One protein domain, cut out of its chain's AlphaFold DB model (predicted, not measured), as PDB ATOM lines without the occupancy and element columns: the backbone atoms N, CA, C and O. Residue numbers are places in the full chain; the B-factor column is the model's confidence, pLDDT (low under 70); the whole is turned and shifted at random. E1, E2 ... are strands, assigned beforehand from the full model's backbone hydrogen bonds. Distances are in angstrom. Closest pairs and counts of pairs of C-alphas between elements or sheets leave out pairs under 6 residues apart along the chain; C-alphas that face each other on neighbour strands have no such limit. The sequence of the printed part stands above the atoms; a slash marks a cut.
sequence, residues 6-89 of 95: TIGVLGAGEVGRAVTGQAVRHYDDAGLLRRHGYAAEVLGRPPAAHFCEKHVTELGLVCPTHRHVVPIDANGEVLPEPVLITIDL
ATOM      1  N   THR A   6      68.844 108.560  57.857       38.16
ATOM      2  CA  THR A   6      69.974 109.357  58.351       38.16
ATOM      3  C   THR A   6      70.930 109.616  57.191       38.16
ATOM      4  O   THR A   6      71.565 108.684  56.706       38.16
ATOM      5  N   ILE A   7      71.074 110.871  56.761       38.22
ATOM      6  CA  ILE A   7      72.221 111.282  55.939       38.22
ATOM      7  C   ILE A   7      73.302 111.742  56.914       38.22
ATOM      8  O   ILE A   7      73.349 112.893  57.349       38.22
ATOM      9  N   GLY A   8      74.145 110.794  57.313       36.81
ATOM     10  CA  GLY A   8      75.435 111.104  57.905       36.81
ATOM     11  C   GLY A   8      76.412 111.371  56.769       36.81
ATOM     12  O   GLY A   8      76.646 110.486  55.949       36.81
ATOM     13  N   VAL A   9      77.006 112.561  56.710       33.06
ATOM     14  CA  VAL A   9      78.285 112.709  56.003       33.06
ATOM     15  C   VAL A   9      79.308 111.995  56.881       33.06
ATOM     16  O   VAL A   9      79.852 112.575  57.814       33.06
ATOM     17  N   LEU A  10      79.443 110.688  56.661       34.59
ATOM     18  CA  LEU A  10      80.353 109.813  57.384       34.59
ATOM     19  C   LEU A  10      81.654 109.704  56.588       34.59
ATOM     20  O   LEU A  10      81.674 109.160  55.485       34.59
ATOM     21  N   GLY A  11      82.758 110.137  57.197       36.88
ATOM     22  CA  GLY A  11      83.956 109.305  57.124       36.88
ATOM     23  C   GLY A  11      83.584 107.932  57.693       36.88
ATOM     24  O   GLY A  11      82.886 107.862  58.699       36.88
ATOM     25  N   ALA A  12      83.937 106.871  56.972       33.56
ATOM     26  CA  ALA A  12      83.422 105.510  57.112       33.56
ATOM     27  C   ALA A  12      83.034 105.055  58.542       33.56
ATOM     28  O   ALA A  12      83.890 104.933  59.410       33.56
ATOM     29  N   GLY A  13      81.751 104.695  58.704       33.50
ATOM     30  CA  GLY A  13      81.270 103.675  59.645       33.50
ATOM     31  C   GLY A  13      81.037 104.082  61.105       33.50
ATOM     32  O   GLY A  13      81.880 103.800  61.936       33.50
ATOM     33  N   GLU A  14      79.853 104.619  61.428       31.48
ATOM     34  CA  GLU A  14      79.089 104.316  62.660       31.48
ATOM     35  C   GLU A  14      77.730 105.045  62.651       31.48
ATOM     36  O   GLU A  14      77.632 106.223  62.300       31.48
ATOM     37  N   VAL A  15      76.662 104.339  63.039       44.78
ATOM     38  CA  VAL A  15      75.339 104.911  63.330       44.78
ATOM     39  C   VAL A  15      75.253 105.201  64.826       44.78
ATOM     40  O   VAL A  15      75.250 104.286  65.637       44.78
ATOM     41  N   GLY A  16      75.152 106.485  65.173       40.44
ATOM     42  CA  GLY A  16      74.780 106.937  66.513       40.44
ATOM     43  C   GLY A  16      75.937 107.108  67.495       40.44
ATOM     44  O   GLY A  16      76.193 106.251  68.325       40.44
ATOM     45  N   ARG A  17      76.543 108.296  67.490       43.06
ATOM     46  CA  ARG A  17      77.021 109.000  68.689       43.06
ATOM     47  C   ARG A  17      77.185 110.457  68.273       43.06
ATOM     48  O   ARG A  17      77.779 110.717  67.229       43.06
ATOM     49  N   ALA A  18      76.641 111.413  69.025       45.09
ATOM     50  CA  ALA A  18      77.040 112.810  68.866       45.09
ATOM     51  C   ALA A  18      78.500 112.911  69.334       45.09
ATOM     52  O   ALA A  18      78.792 113.219  70.485       45.09
ATOM     53  N   VAL A  19      79.417 112.515  68.451       45.06
ATOM     54  CA  VAL A  19      80.857 112.628  68.628       45.06
ATOM     55  C   VAL A  19      81.194 114.075  68.332       45.06
ATOM     56  O   VAL A  19      80.823 114.605  67.284       45.06
ATOM     57  N   THR A  20      81.872 114.716  69.278       45.50
ATOM     58  CA  THR A  20      82.597 115.979  69.105       45.50
ATOM     59  C   THR A  20      83.061 116.167  67.656       45.50
ATOM     60  O   THR A  20      84.000 115.508  67.218       45.50
ATOM     61  N   GLY A  21      82.363 117.037  66.915       56.34
ATOM     62  CA  GLY A  21      82.684 117.422  65.536       56.34
ATOM     63  C   GLY A  21      81.647 117.070  64.458       56.34
ATOM     64  O   GLY A  21      81.652 117.730  63.422       56.34
ATOM     65  N   GLN A  22      80.737 116.108  64.667       63.06
ATOM     66  CA  GLN A  22      79.794 115.678  63.620       63.06
ATOM     67  C   GLN A  22      78.331 115.930  64.005       63.06
ATOM     68  O   GLN A  22      77.842 115.443  65.023       63.06
ATOM     69  N   ALA A  23      77.618 116.684  63.165       80.00
ATOM     70  CA  ALA A  23      76.194 116.953  63.341       80.00
ATOM     71  C   ALA A  23      75.331 115.947  62.561       80.00
ATOM     72  O   ALA A  23      75.581 115.687  61.380       80.00
ATOM     73  N   VAL A  24      74.300 115.401  63.209       84.94
ATOM     74  CA  VAL A  24      73.387 114.390  62.644       84.94
ATOM     75  C   VAL A  24      72.104 115.060  62.166       84.94
ATOM     76  O   VAL A  24      71.521 115.859  62.892       84.94
ATOM     77  N   ARG A  25      71.634 114.738  60.957       90.19
ATOM     78  CA  ARG A  25      70.397 115.289  60.382       90.19
ATOM     79  C   ARG A  25      69.421 114.163  60.062       90.19
ATOM     80  O   ARG A  25      69.791 113.193  59.403       90.19
ATOM     81  N   HIS A  26      68.187 114.309  60.529       89.88
ATOM     82  CA  HIS A  26      67.090 113.386  60.269       89.88
ATOM     83  C   HIS A  26      66.065 114.063  59.369       89.88
ATOM     84  O   HIS A  26      65.556 115.135  59.713       89.88
ATOM     85  N   TYR A  27      65.752 113.408  58.257       92.38
ATOM     86  CA  TYR A  27      64.758 113.853  57.291       92.38
ATOM     87  C   TYR A  27      63.549 112.912  57.314       92.38
ATOM     88  O   TYR A  27      63.699 111.734  57.653       92.38
ATOM     89  N   ASP A  28      62.363 113.435  57.007       91.06
ATOM     90  CA  ASP A  28      61.180 112.610  56.739       91.06
ATOM     91  C   ASP A  28      61.160 112.098  55.287       91.06
ATOM     92  O   ASP A  28      62.047 112.412  54.489       91.06
ATOM     93  N   ASP A  29      60.136 111.314  54.937       93.56
ATOM     94  CA  ASP A  29      59.968 110.731  53.596       93.56
ATOM     95  C   ASP A  29      59.786 111.791  52.490       93.56
ATOM     96  O   ASP A  29      59.996 111.503  51.313       93.56
ATOM     97  N   ALA A  30      59.418 113.026  52.854       88.69
ATOM     98  CA  ALA A  30      59.325 114.162  51.936       88.69
ATOM     99  C   ALA A  30      60.658 114.925  51.803       88.69
ATOM    100  O   ALA A  30      60.731 115.925  51.087       88.69
ATOM    101  N   GLY A  31      61.716 114.474  52.484       89.31
ATOM    102  CA  GLY A  31      63.026 115.115  52.484       89.31
ATOM    103  C   GLY A  31      63.101 116.376  53.348       89.31
ATOM    104  O   GLY A  31      64.052 117.145  53.209       89.31
ATOM    105  N   LEU A  32      62.137 116.614  54.247       91.38
ATOM    106  CA  LEU A  32      62.146 117.774  55.140       91.38
ATOM    107  C   LEU A  32      62.958 117.482  56.400       91.38
ATOM    108  O   LEU A  32      62.822 116.423  57.011       91.38
ATOM    109  N   LEU A  33      63.794 118.434  56.822       92.56
ATOM    110  CA  LEU A  33      64.582 118.302  58.046       92.56
ATOM    111  C   LEU A  33      63.647 118.290  59.262       92.56
ATOM    112  O   LEU A  33      62.964 119.270  59.532       92.56
ATOM    113  N   ARG A  34      63.650 117.202  60.034       95.12
ATOM    114  CA  ARG A  34      62.831 117.061  61.251       95.12
ATOM    115  C   ARG A  34      63.629 117.243  62.529       95.12
ATOM    116  O   ARG A  34      63.101 117.762  63.509       95.12
ATOM    117  N   ARG A  35      64.894 116.819  62.523       94.44
ATOM    118  CA  ARG A  35      65.786 116.917  63.681       94.44
ATOM    119  C   ARG A  35      67.229 117.117  63.249       94.44
ATOM    120  O   ARG A  35      67.720 116.437  62.350       94.44
ATOM    121  N   HIS A  36      67.920 117.993  63.960       92.06
ATOM    122  CA  HIS A  36      69.350 118.220  63.855       92.06
ATOM    123  C   HIS A  36      70.002 117.989  65.226       92.06
ATOM    124  O   HIS A  36      69.679 118.670  66.194       92.06
ATOM    125  N   GLY A  37      70.880 116.995  65.332       90.50
ATOM    126  CA  GLY A  37      71.653 116.693  66.535       90.50
ATOM    127  C   GLY A  37      73.046 117.310  66.459       90.50
ATOM    128  O   GLY A  37      73.764 117.051  65.494       90.50
ATOM    129  N   TYR A  38      73.439 118.109  67.450       87.69
ATOM    130  CA  TYR A  38      74.763 118.741  67.504       87.69
ATOM    131  C   TYR A  38      75.219 118.990  68.947       87.69
ATOM    132  O   TYR A  38      74.418 118.949  69.880       87.69
ATOM    133  N   ALA A  39      76.513 119.260  69.127       87.94
ATOM    134  CA  ALA A  39      77.040 119.780  70.383       87.94
ATOM    135  C   ALA A  39      76.718 121.279  70.472       87.94
ATOM    136  O   ALA A  39      77.270 122.081  69.715       87.94
ATOM    137  N   ALA A  40      75.805 121.662  71.362       84.62
ATOM    138  CA  ALA A  40      75.326 123.034  71.469       84.62
ATOM    139  C   ALA A  40      76.379 123.941  72.120       84.62
ATOM    140  O   ALA A  40      76.431 124.076  73.338       84.62
ATOM    141  N   GLU A  41      77.236 124.572  71.314       81.88
ATOM    142  CA  GLU A  41      78.362 125.377  71.818       81.88
ATOM    143  C   GLU A  41      77.930 126.491  72.771       81.88
ATOM    144  O   GLU A  41      78.537 126.662  73.826       81.88
ATOM    145  N   VAL A  42      76.826 127.171  72.453       77.19
ATOM    146  CA  VAL A  42      76.247 128.243  73.281       77.19
ATOM    147  C   VAL A  42      75.801 127.768  74.669       77.19
ATOM    148  O   VAL A  42      75.643 128.586  75.566       77.19
ATOM    149  N   LEU A  43      75.627 126.456  74.858       80.62
ATOM    150  CA  LEU A  43      75.249 125.826  76.126       80.62
ATOM    151  C   LEU A  43      76.426 125.097  76.797       80.62
ATOM    152  O   LEU A  43      76.210 124.303  77.707       80.62
ATOM    153  N   GLY A  44      77.668 125.314  76.346       80.94
ATOM    154  CA  GLY A  44      78.847 124.609  76.867       80.94
ATOM    155  C   GLY A  44      79.121 123.259  76.194       80.94
ATOM    156  O   GLY A  44      79.763 122.398  76.786       80.94
ATOM    157  N   ARG A  45      78.649 123.078  74.952       79.69
ATOM    158  CA  ARG A  45      78.785 121.861  74.126       79.69
ATOM    159  C   ARG A  45      78.063 120.582  74.608       79.69
ATOM    160  O   ARG A  45      78.499 119.502  74.200       79.69
ATOM    161  N   PRO A  46      76.953 120.617  75.376       84.06
ATOM    162  CA  PRO A  46      76.175 119.406  75.595       84.06
ATOM    163  C   PRO A  46      75.552 118.930  74.267       84.06
ATOM    164  O   PRO A  46      75.178 119.761  73.429       84.06
ATOM    165  N   PRO A  47      75.422 117.612  74.049       89.44
ATOM    166  CA  PRO A  47      74.615 117.075  72.964       89.44
ATOM    167  C   PRO A  47      73.168 117.566  73.071       89.44
ATOM    168  O   PRO A  47      72.556 117.514  74.139       89.44
ATOM    169  N   ALA A  48      72.613 118.035  71.960       91.44
ATOM    170  CA  ALA A  48      71.258 118.560  71.913       91.44
ATOM    171  C   ALA A  48      70.520 118.091  70.661       91.44
ATOM    172  O   ALA A  48      71.116 117.899  69.597       91.44
ATOM    173  N   ALA A  49      69.207 117.925  70.793       94.75
ATOM    174  CA  ALA A  49      68.298 117.679  69.687       94.75
ATOM    175  C   ALA A  49      67.569 118.977  69.344       94.75
ATOM    176  O   ALA A  49      66.872 119.538  70.182       94.75
ATOM    177  N   HIS A  50      67.722 119.436  68.108       95.06
ATOM    178  CA  HIS A  50      67.031 120.599  67.567       95.06
ATOM    179  C   HIS A  50      65.945 120.125  66.612       95.06
ATOM    180  O   HIS A  50      66.241 119.615  65.531       95.06
ATOM    181  N   PHE A  51      64.695 120.282  67.018       96.69
ATOM    182  CA  PHE A  51      63.528 119.900  66.240       96.69
ATOM    183  C   PHE A  51      63.102 121.019  65.298       96.69
ATOM    184  O   PHE A  51      63.191 122.202  65.626       96.69
ATOM    185  N   CYS A  52      62.668 120.636  64.101       97.38
ATOM    186  CA  CYS A  52      62.243 121.539  63.041       97.38
ATOM    187  C   CYS A  52      60.803 121.212  62.641       97.38
ATOM    188  O   CYS A  52      60.495 120.112  62.175       97.38
ATOM    189  N   GLU A  53      59.916 122.182  62.831       96.75
ATOM    190  CA  GLU A  53      58.473 122.034  62.698       96.75
ATOM    191  C   GLU A  53      57.850 123.217  61.948       96.75
ATOM    192  O   GLU A  53      58.512 124.211  61.638       96.75
ATOM    193  N   LYS A  54      56.550 123.090  61.647       97.00
ATOM    194  CA  LYS A  54      55.745 124.105  60.947       97.00
ATOM    195  C   LYS A  54      56.453 124.618  59.687       97.00
ATOM    196  O   LYS A  54      56.713 125.810  59.533       97.00
ATOM    197  N   HIS A  55      56.835 123.686  58.815       95.94
ATOM    198  CA  HIS A  55      57.479 124.035  57.556       95.94
ATOM    199  C   HIS A  55      56.503 124.816  56.676       95.94
ATOM    200  O   HIS A  55      55.368 124.384  56.484       95.94
ATOM    201  N   VAL A  56      56.958 125.944  56.143       95.38
ATOM    202  CA  VAL A  56      56.226 126.750  55.161       95.38
ATOM    203  C   VAL A  56      57.042 126.838  53.881       95.38
ATOM    204  O   VAL A  56      58.267 126.715  53.922       95.38
ATOM    205  N   THR A  57      56.366 127.031  52.751       95.38
ATOM    206  CA  THR A  57      57.029 127.323  51.478       95.38
ATOM    207  C   THR A  57      56.917 128.811  51.210       95.38
ATOM    208  O   THR A  57      55.824 129.299  50.950       95.38
ATOM    209  N   GLU A  58      58.040 129.514  51.266       92.25
ATOM    210  CA  GLU A  58      58.133 130.952  51.017       92.25
ATOM    211  C   GLU A  58      59.324 131.203  50.099       92.25
ATOM    212  O   GLU A  58      60.375 130.583  50.263       92.25
ATOM    213  N   LEU A  59      59.175 132.089  49.110       90.94
ATOM    214  CA  LEU A  59      60.251 132.426  48.160       90.94
ATOM    215  C   LEU A  59      60.834 131.205  47.411       90.94
ATOM    216  O   LEU A  59      61.994 131.204  47.008       90.94
ATOM    217  N   GLY A  60      60.038 130.143  47.245       92.56
ATOM    218  CA  GLY A  60      60.480 128.879  46.644       92.56
ATOM    219  C   GLY A  60      61.338 127.992  47.559       92.56
ATOM    220  O   GLY A  60      61.849 126.975  47.097       92.56
ATOM    221  N   LEU A  61      61.489 128.343  48.840       90.31
ATOM    222  CA  LEU A  61      62.234 127.583  49.844       90.31
ATOM    223  C   LEU A  61      61.284 126.984  50.884       90.31
ATOM    224  O   LEU A  61      60.350 127.646  51.333       90.31
ATOM    225  N   VAL A  62      61.552 125.747  51.309       94.62
ATOM    226  CA  VAL A  62      60.822 125.111  52.414       94.62
ATOM    227  C   VAL A  62      61.593 125.322  53.714       94.62
ATOM    228  O   VAL A  62      62.702 124.814  53.876       94.62
ATOM    229  N   CYS A  63      61.003 126.060  54.649       94.38
ATOM    230  CA  CYS A  63      61.675 126.520  55.863       94.38
ATOM    231  C   CYS A  63      60.870 126.157  57.120       94.38
ATOM    232  O   CYS A  63      59.683 126.482  57.180       94.38
ATOM    233  N   PRO A  64      61.481 125.548  58.157       96.69
ATOM    234  CA  PRO A  64      60.819 125.365  59.445       96.69
ATOM    235  C   PRO A  64      60.680 126.706  60.168       96.69
ATOM    236  O   PRO A  64      61.689 127.397  60.375       96.69
ATOM    237  N   THR A  65      59.451 127.044  60.568       97.25
ATOM    238  CA  THR A  65      59.122 128.300  61.269       97.25
ATOM    239  C   THR A  65      59.018 128.141  62.776       97.25
ATOM    240  O   THR A  65      59.145 129.131  63.484       97.25
ATOM    241  N   HIS A  66      58.861 126.914  63.275       97.69
ATOM    242  CA  HIS A  66      58.937 126.615  64.698       97.69
ATOM    243  C   HIS A  66      60.069 125.631  64.945       97.69
ATOM    244  O   HIS A  66      60.170 124.598  64.278       97.69
ATOM    245  N   ARG A  67      60.948 125.967  65.881       97.25
ATOM    246  CA  ARG A  67      62.076 125.121  66.250       97.25
ATOM    247  C   ARG A  67      62.244 125.140  67.747       97.25
ATOM    248  O   ARG A  67      62.061 126.177  68.378       97.25
ATOM    249  N   HIS A  68      62.651 124.016  68.302       96.25
ATOM    250  CA  HIS A  68      63.000 123.953  69.708       96.25
ATOM    251  C   HIS A  68      64.191 123.029  69.920       96.25
ATOM    252  O   HIS A  68      64.450 122.126  69.121       96.25
ATOM    253  N   VAL A  69      64.948 123.294  70.978       95.38
ATOM    254  CA  VAL A  69      66.157 122.558  71.334       95.38
ATOM    255  C   VAL A  69      65.983 121.975  72.719       95.38
ATOM    256  O   VAL A  69      65.629 122.689  73.653       95.38
ATOM    257  N   VAL A  70      66.273 120.690  72.845       95.81
ATOM    258  CA  VAL A  70      66.177 119.939  74.095       95.81
ATOM    259  C   VAL A  70      67.447 119.109  74.322       95.81
ATOM    260  O   VAL A  70      68.163 118.819  73.348       95.81
ATOM    261  N   PRO A  71      67.779 118.744  75.573       93.50
ATOM    262  CA  PRO A  71      68.984 117.984  75.848       93.50
ATOM    263  C   PRO A  71      68.879 116.545  75.336       93.50
ATOM    264  O   PRO A  71      67.794 115.978  75.177       93.50
ATOM    265  N   ILE A  72      70.044 115.955  75.087       90.94
ATOM    266  CA  ILE A  72      70.201 114.518  74.892       90.94
ATOM    267  C   ILE A  72      70.968 113.979  76.101       90.94
ATOM    268  O   ILE A  72      71.977 114.564  76.501       90.94
ATOM    269  N   ASP A  73      70.480 112.895  76.694       86.75
ATOM    270  CA  ASP A  73      71.119 112.276  77.851       86.75
ATOM    271  C   ASP A  73      72.384 111.477  77.470       86.75
ATOM    272  O   ASP A  73      72.772 111.365  76.303       86.75
ATOM    273  N   ALA A  74      73.052 110.901  78.472       83.88
ATOM    274  CA  ALA A  74      74.266 110.113  78.259       83.88
ATOM    275  C   ALA A  74      74.039 108.826  77.439       83.88
ATOM    276  O   ALA A  74      74.994 108.307  76.860       83.88
ATOM    277  N   ASN A  75      72.802 108.328  77.366       85.50
ATOM    278  CA  ASN A  75      72.417 107.155  76.583       85.50
ATOM    279  C   ASN A  75      72.039 107.518  75.136       85.50
ATOM    280  O   ASN A  75      71.805 106.630  74.316       85.50
ATOM    281  N   GLY A  76      72.007 108.811  74.795       81.75
ATOM    282  CA  GLY A  76      71.589 109.290  73.481       81.75
ATOM    283  C   GLY A  76      70.080 109.519  73.358       81.75
ATOM    284  O   GLY A  76      69.598 109.787  72.250       81.75
ATOM    285  N   GLU A  77      69.337 109.446  74.462       89.00
ATOM    286  CA  GLU A  77      67.896 109.661  74.495       89.00
ATOM    287  C   GLU A  77      67.558 111.150  74.532       89.00
ATOM    288  O   GLU A  77      68.215 111.957  75.189       89.00
ATOM    289  N   VAL A  78      66.512 111.532  73.798       92.50
ATOM    290  CA  VAL A  78      65.996 112.901  73.819       92.50
ATOM    291  C   VAL A  78      65.216 113.106  75.110       92.50
ATOM    292  O   VAL A  78      64.246 112.395  75.364       92.50
ATOM    293  N   LEU A  79      65.594 114.121  75.877       93.88
ATOM    294  CA  LEU A  79      64.852 114.543  77.055       93.88
ATOM    295  C   LEU A  79      63.868 115.638  76.629       93.88
ATOM    296  O   LEU A  79      64.327 116.713  76.273       93.88
ATOM    297  N   PRO A  80      62.542 115.414  76.619       90.62
ATOM    298  CA  PRO A  80      61.588 116.410  76.116       90.62
ATOM    299  C   PRO A  80      61.540 117.690  76.962       90.62
ATOM    300  O   PRO A  80      61.112 118.725  76.467       90.62
ATOM    301  N   GLU A  81      62.003 117.628  78.212       91.69
ATOM    302  CA  GLU A  81      62.142 118.772  79.106       91.69
ATOM    303  C   GLU A  81      63.500 118.723  79.837       91.69
ATOM    304  O   GLU A  81      64.005 117.630  80.120       91.69
ATOM    305  N   PRO A  82      64.084 119.885  80.188       93.19
ATOM    306  CA  PRO A  82      63.583 121.223  79.876       93.19
ATOM    307  C   PRO A  82      63.771 121.588  78.395       93.19
ATOM    308  O   PRO A  82      64.786 121.238  77.787       93.19
ATOM    309  N   VAL A  83      62.849 122.366  77.826       95.31
ATOM    310  CA  VAL A  83      63.102 123.071  76.559       95.31
ATOM    311  C   VAL A  83      64.174 124.142  76.776       95.31
ATOM    312  O   VAL A  83      63.987 125.096  77.527       95.31
ATOM    313  N   LEU A  84      65.320 123.983  76.112       93.56
ATOM    314  CA  LEU A  84      66.490 124.854  76.265       93.56
ATOM    315  C   LEU A  84      66.362 126.127  75.427       93.56
ATOM    316  O   LEU A  84      66.784 127.200  75.850       93.56
ATOM    317  N   ILE A  85      65.827 125.997  74.211       94.44
ATOM    318  CA  ILE A  85      65.660 127.094  73.253       94.44
ATOM    319  C   ILE A  85      64.359 126.862  72.490       94.44
ATOM    320  O   ILE A  85      64.119 125.746  72.037       94.44
ATOM    321  N   THR A  86      63.595 127.928  72.262       96.44
ATOM    322  CA  THR A  86      62.494 127.962  71.291       96.44
ATOM    323  C   THR A  86      62.738 129.100  70.309       96.44
ATOM    324  O   THR A  86      63.158 130.188  70.702       96.44
ATOM    325  N   ILE A  87      62.505 128.844  69.027       96.00
ATOM    326  CA  ILE A  87      62.651 129.809  67.941       96.00
ATOM    327  C   ILE A  87      61.371 129.770  67.116       96.00
ATOM    328  O   ILE A  87      61.080 128.768  66.460       96.00
ATOM    329  N   ASP A  88      60.656 130.888  67.113       97.31
ATOM    330  CA  ASP A  88      59.536 131.143  66.218       97.31
ATOM    331  C   ASP A  88      59.949 132.193  65.185       97.31
ATOM    332  O   ASP A  88      60.357 133.306  65.527       97.31
ATOM    333  N   LEU A  89      59.876 131.829  63.907       94.12
ATOM    334  CA  LEU A  89      60.167 132.720  62.788       94.12
ATOM    335  C   LEU A  89      58.860 133.298  62.252       94.12
ATOM    336  O   LEU A  89      58.004 132.562  61.768       94.12
TER     337      LEU A  89
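This is residues 6 to 89 of the 95 residues of an uncharacterized protein of Streptomyces sp. Ag109_O5-1 (UniProt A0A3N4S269). This is one twisted sheet of five strands side by side in chain order, E1 to E5, with the bent tip of the long hairpin E3 and E4 reaching past the other strands. Before E1, residues 6 to 23 make a long loop at that edge of the sheet, and residues 6 to 7 pair antiparallel with residues 25 to 26 of E1. The 84 printed residues hold five named strands and no named helix, an all strand class, with 38 residues in the strands, under half. The sheet is antiparallel throughout, a meander, each strand the antiparallel neighbour of the one before. The whole is compact, with a radius of gyration of the C-alphas of 13.5 A and spans of 37 by 32 by 19 A.

Begin at edge strand E1, residues 24 to 27, which forms a hairpin with E2, residues 33 to 39; look for N 26 and O 35, 2.8 A apart. E2 and E3, residues 47 to 58, are a hairpin at 148 degrees, with N 50 and O 36 at 2.8 A. E3 and E4, residues 61 to 71, form the next hairpin, with N 51 and O 68 at 2.8 A; E3 bends by 60 degrees at residue 54 and E4 by 58 degrees at residue 66. The other edge strand, E5, residues 85 to 88, forms a hairpin with E4, with N 87 and O 67 at 2.8 A. E1 and E5 are apart.

Find C-alpha 24 at (73.387, 114.390, 62.644), where E1 begins its 10.2 A. E2 measures 17.6 A, E3 30.8 A and E4 28.5 A. E5, 10.2 A long, ends at C-alpha 88, (59.536, 131.143, 66.218).

The C-alphas of Leu 59 and Ala 74 are the two farthest apart, 40.0 A. The printed part has no cut; the link from E4 to E5, 13 residues, is long. Confidence is low, under 70, at residues 6 to 22.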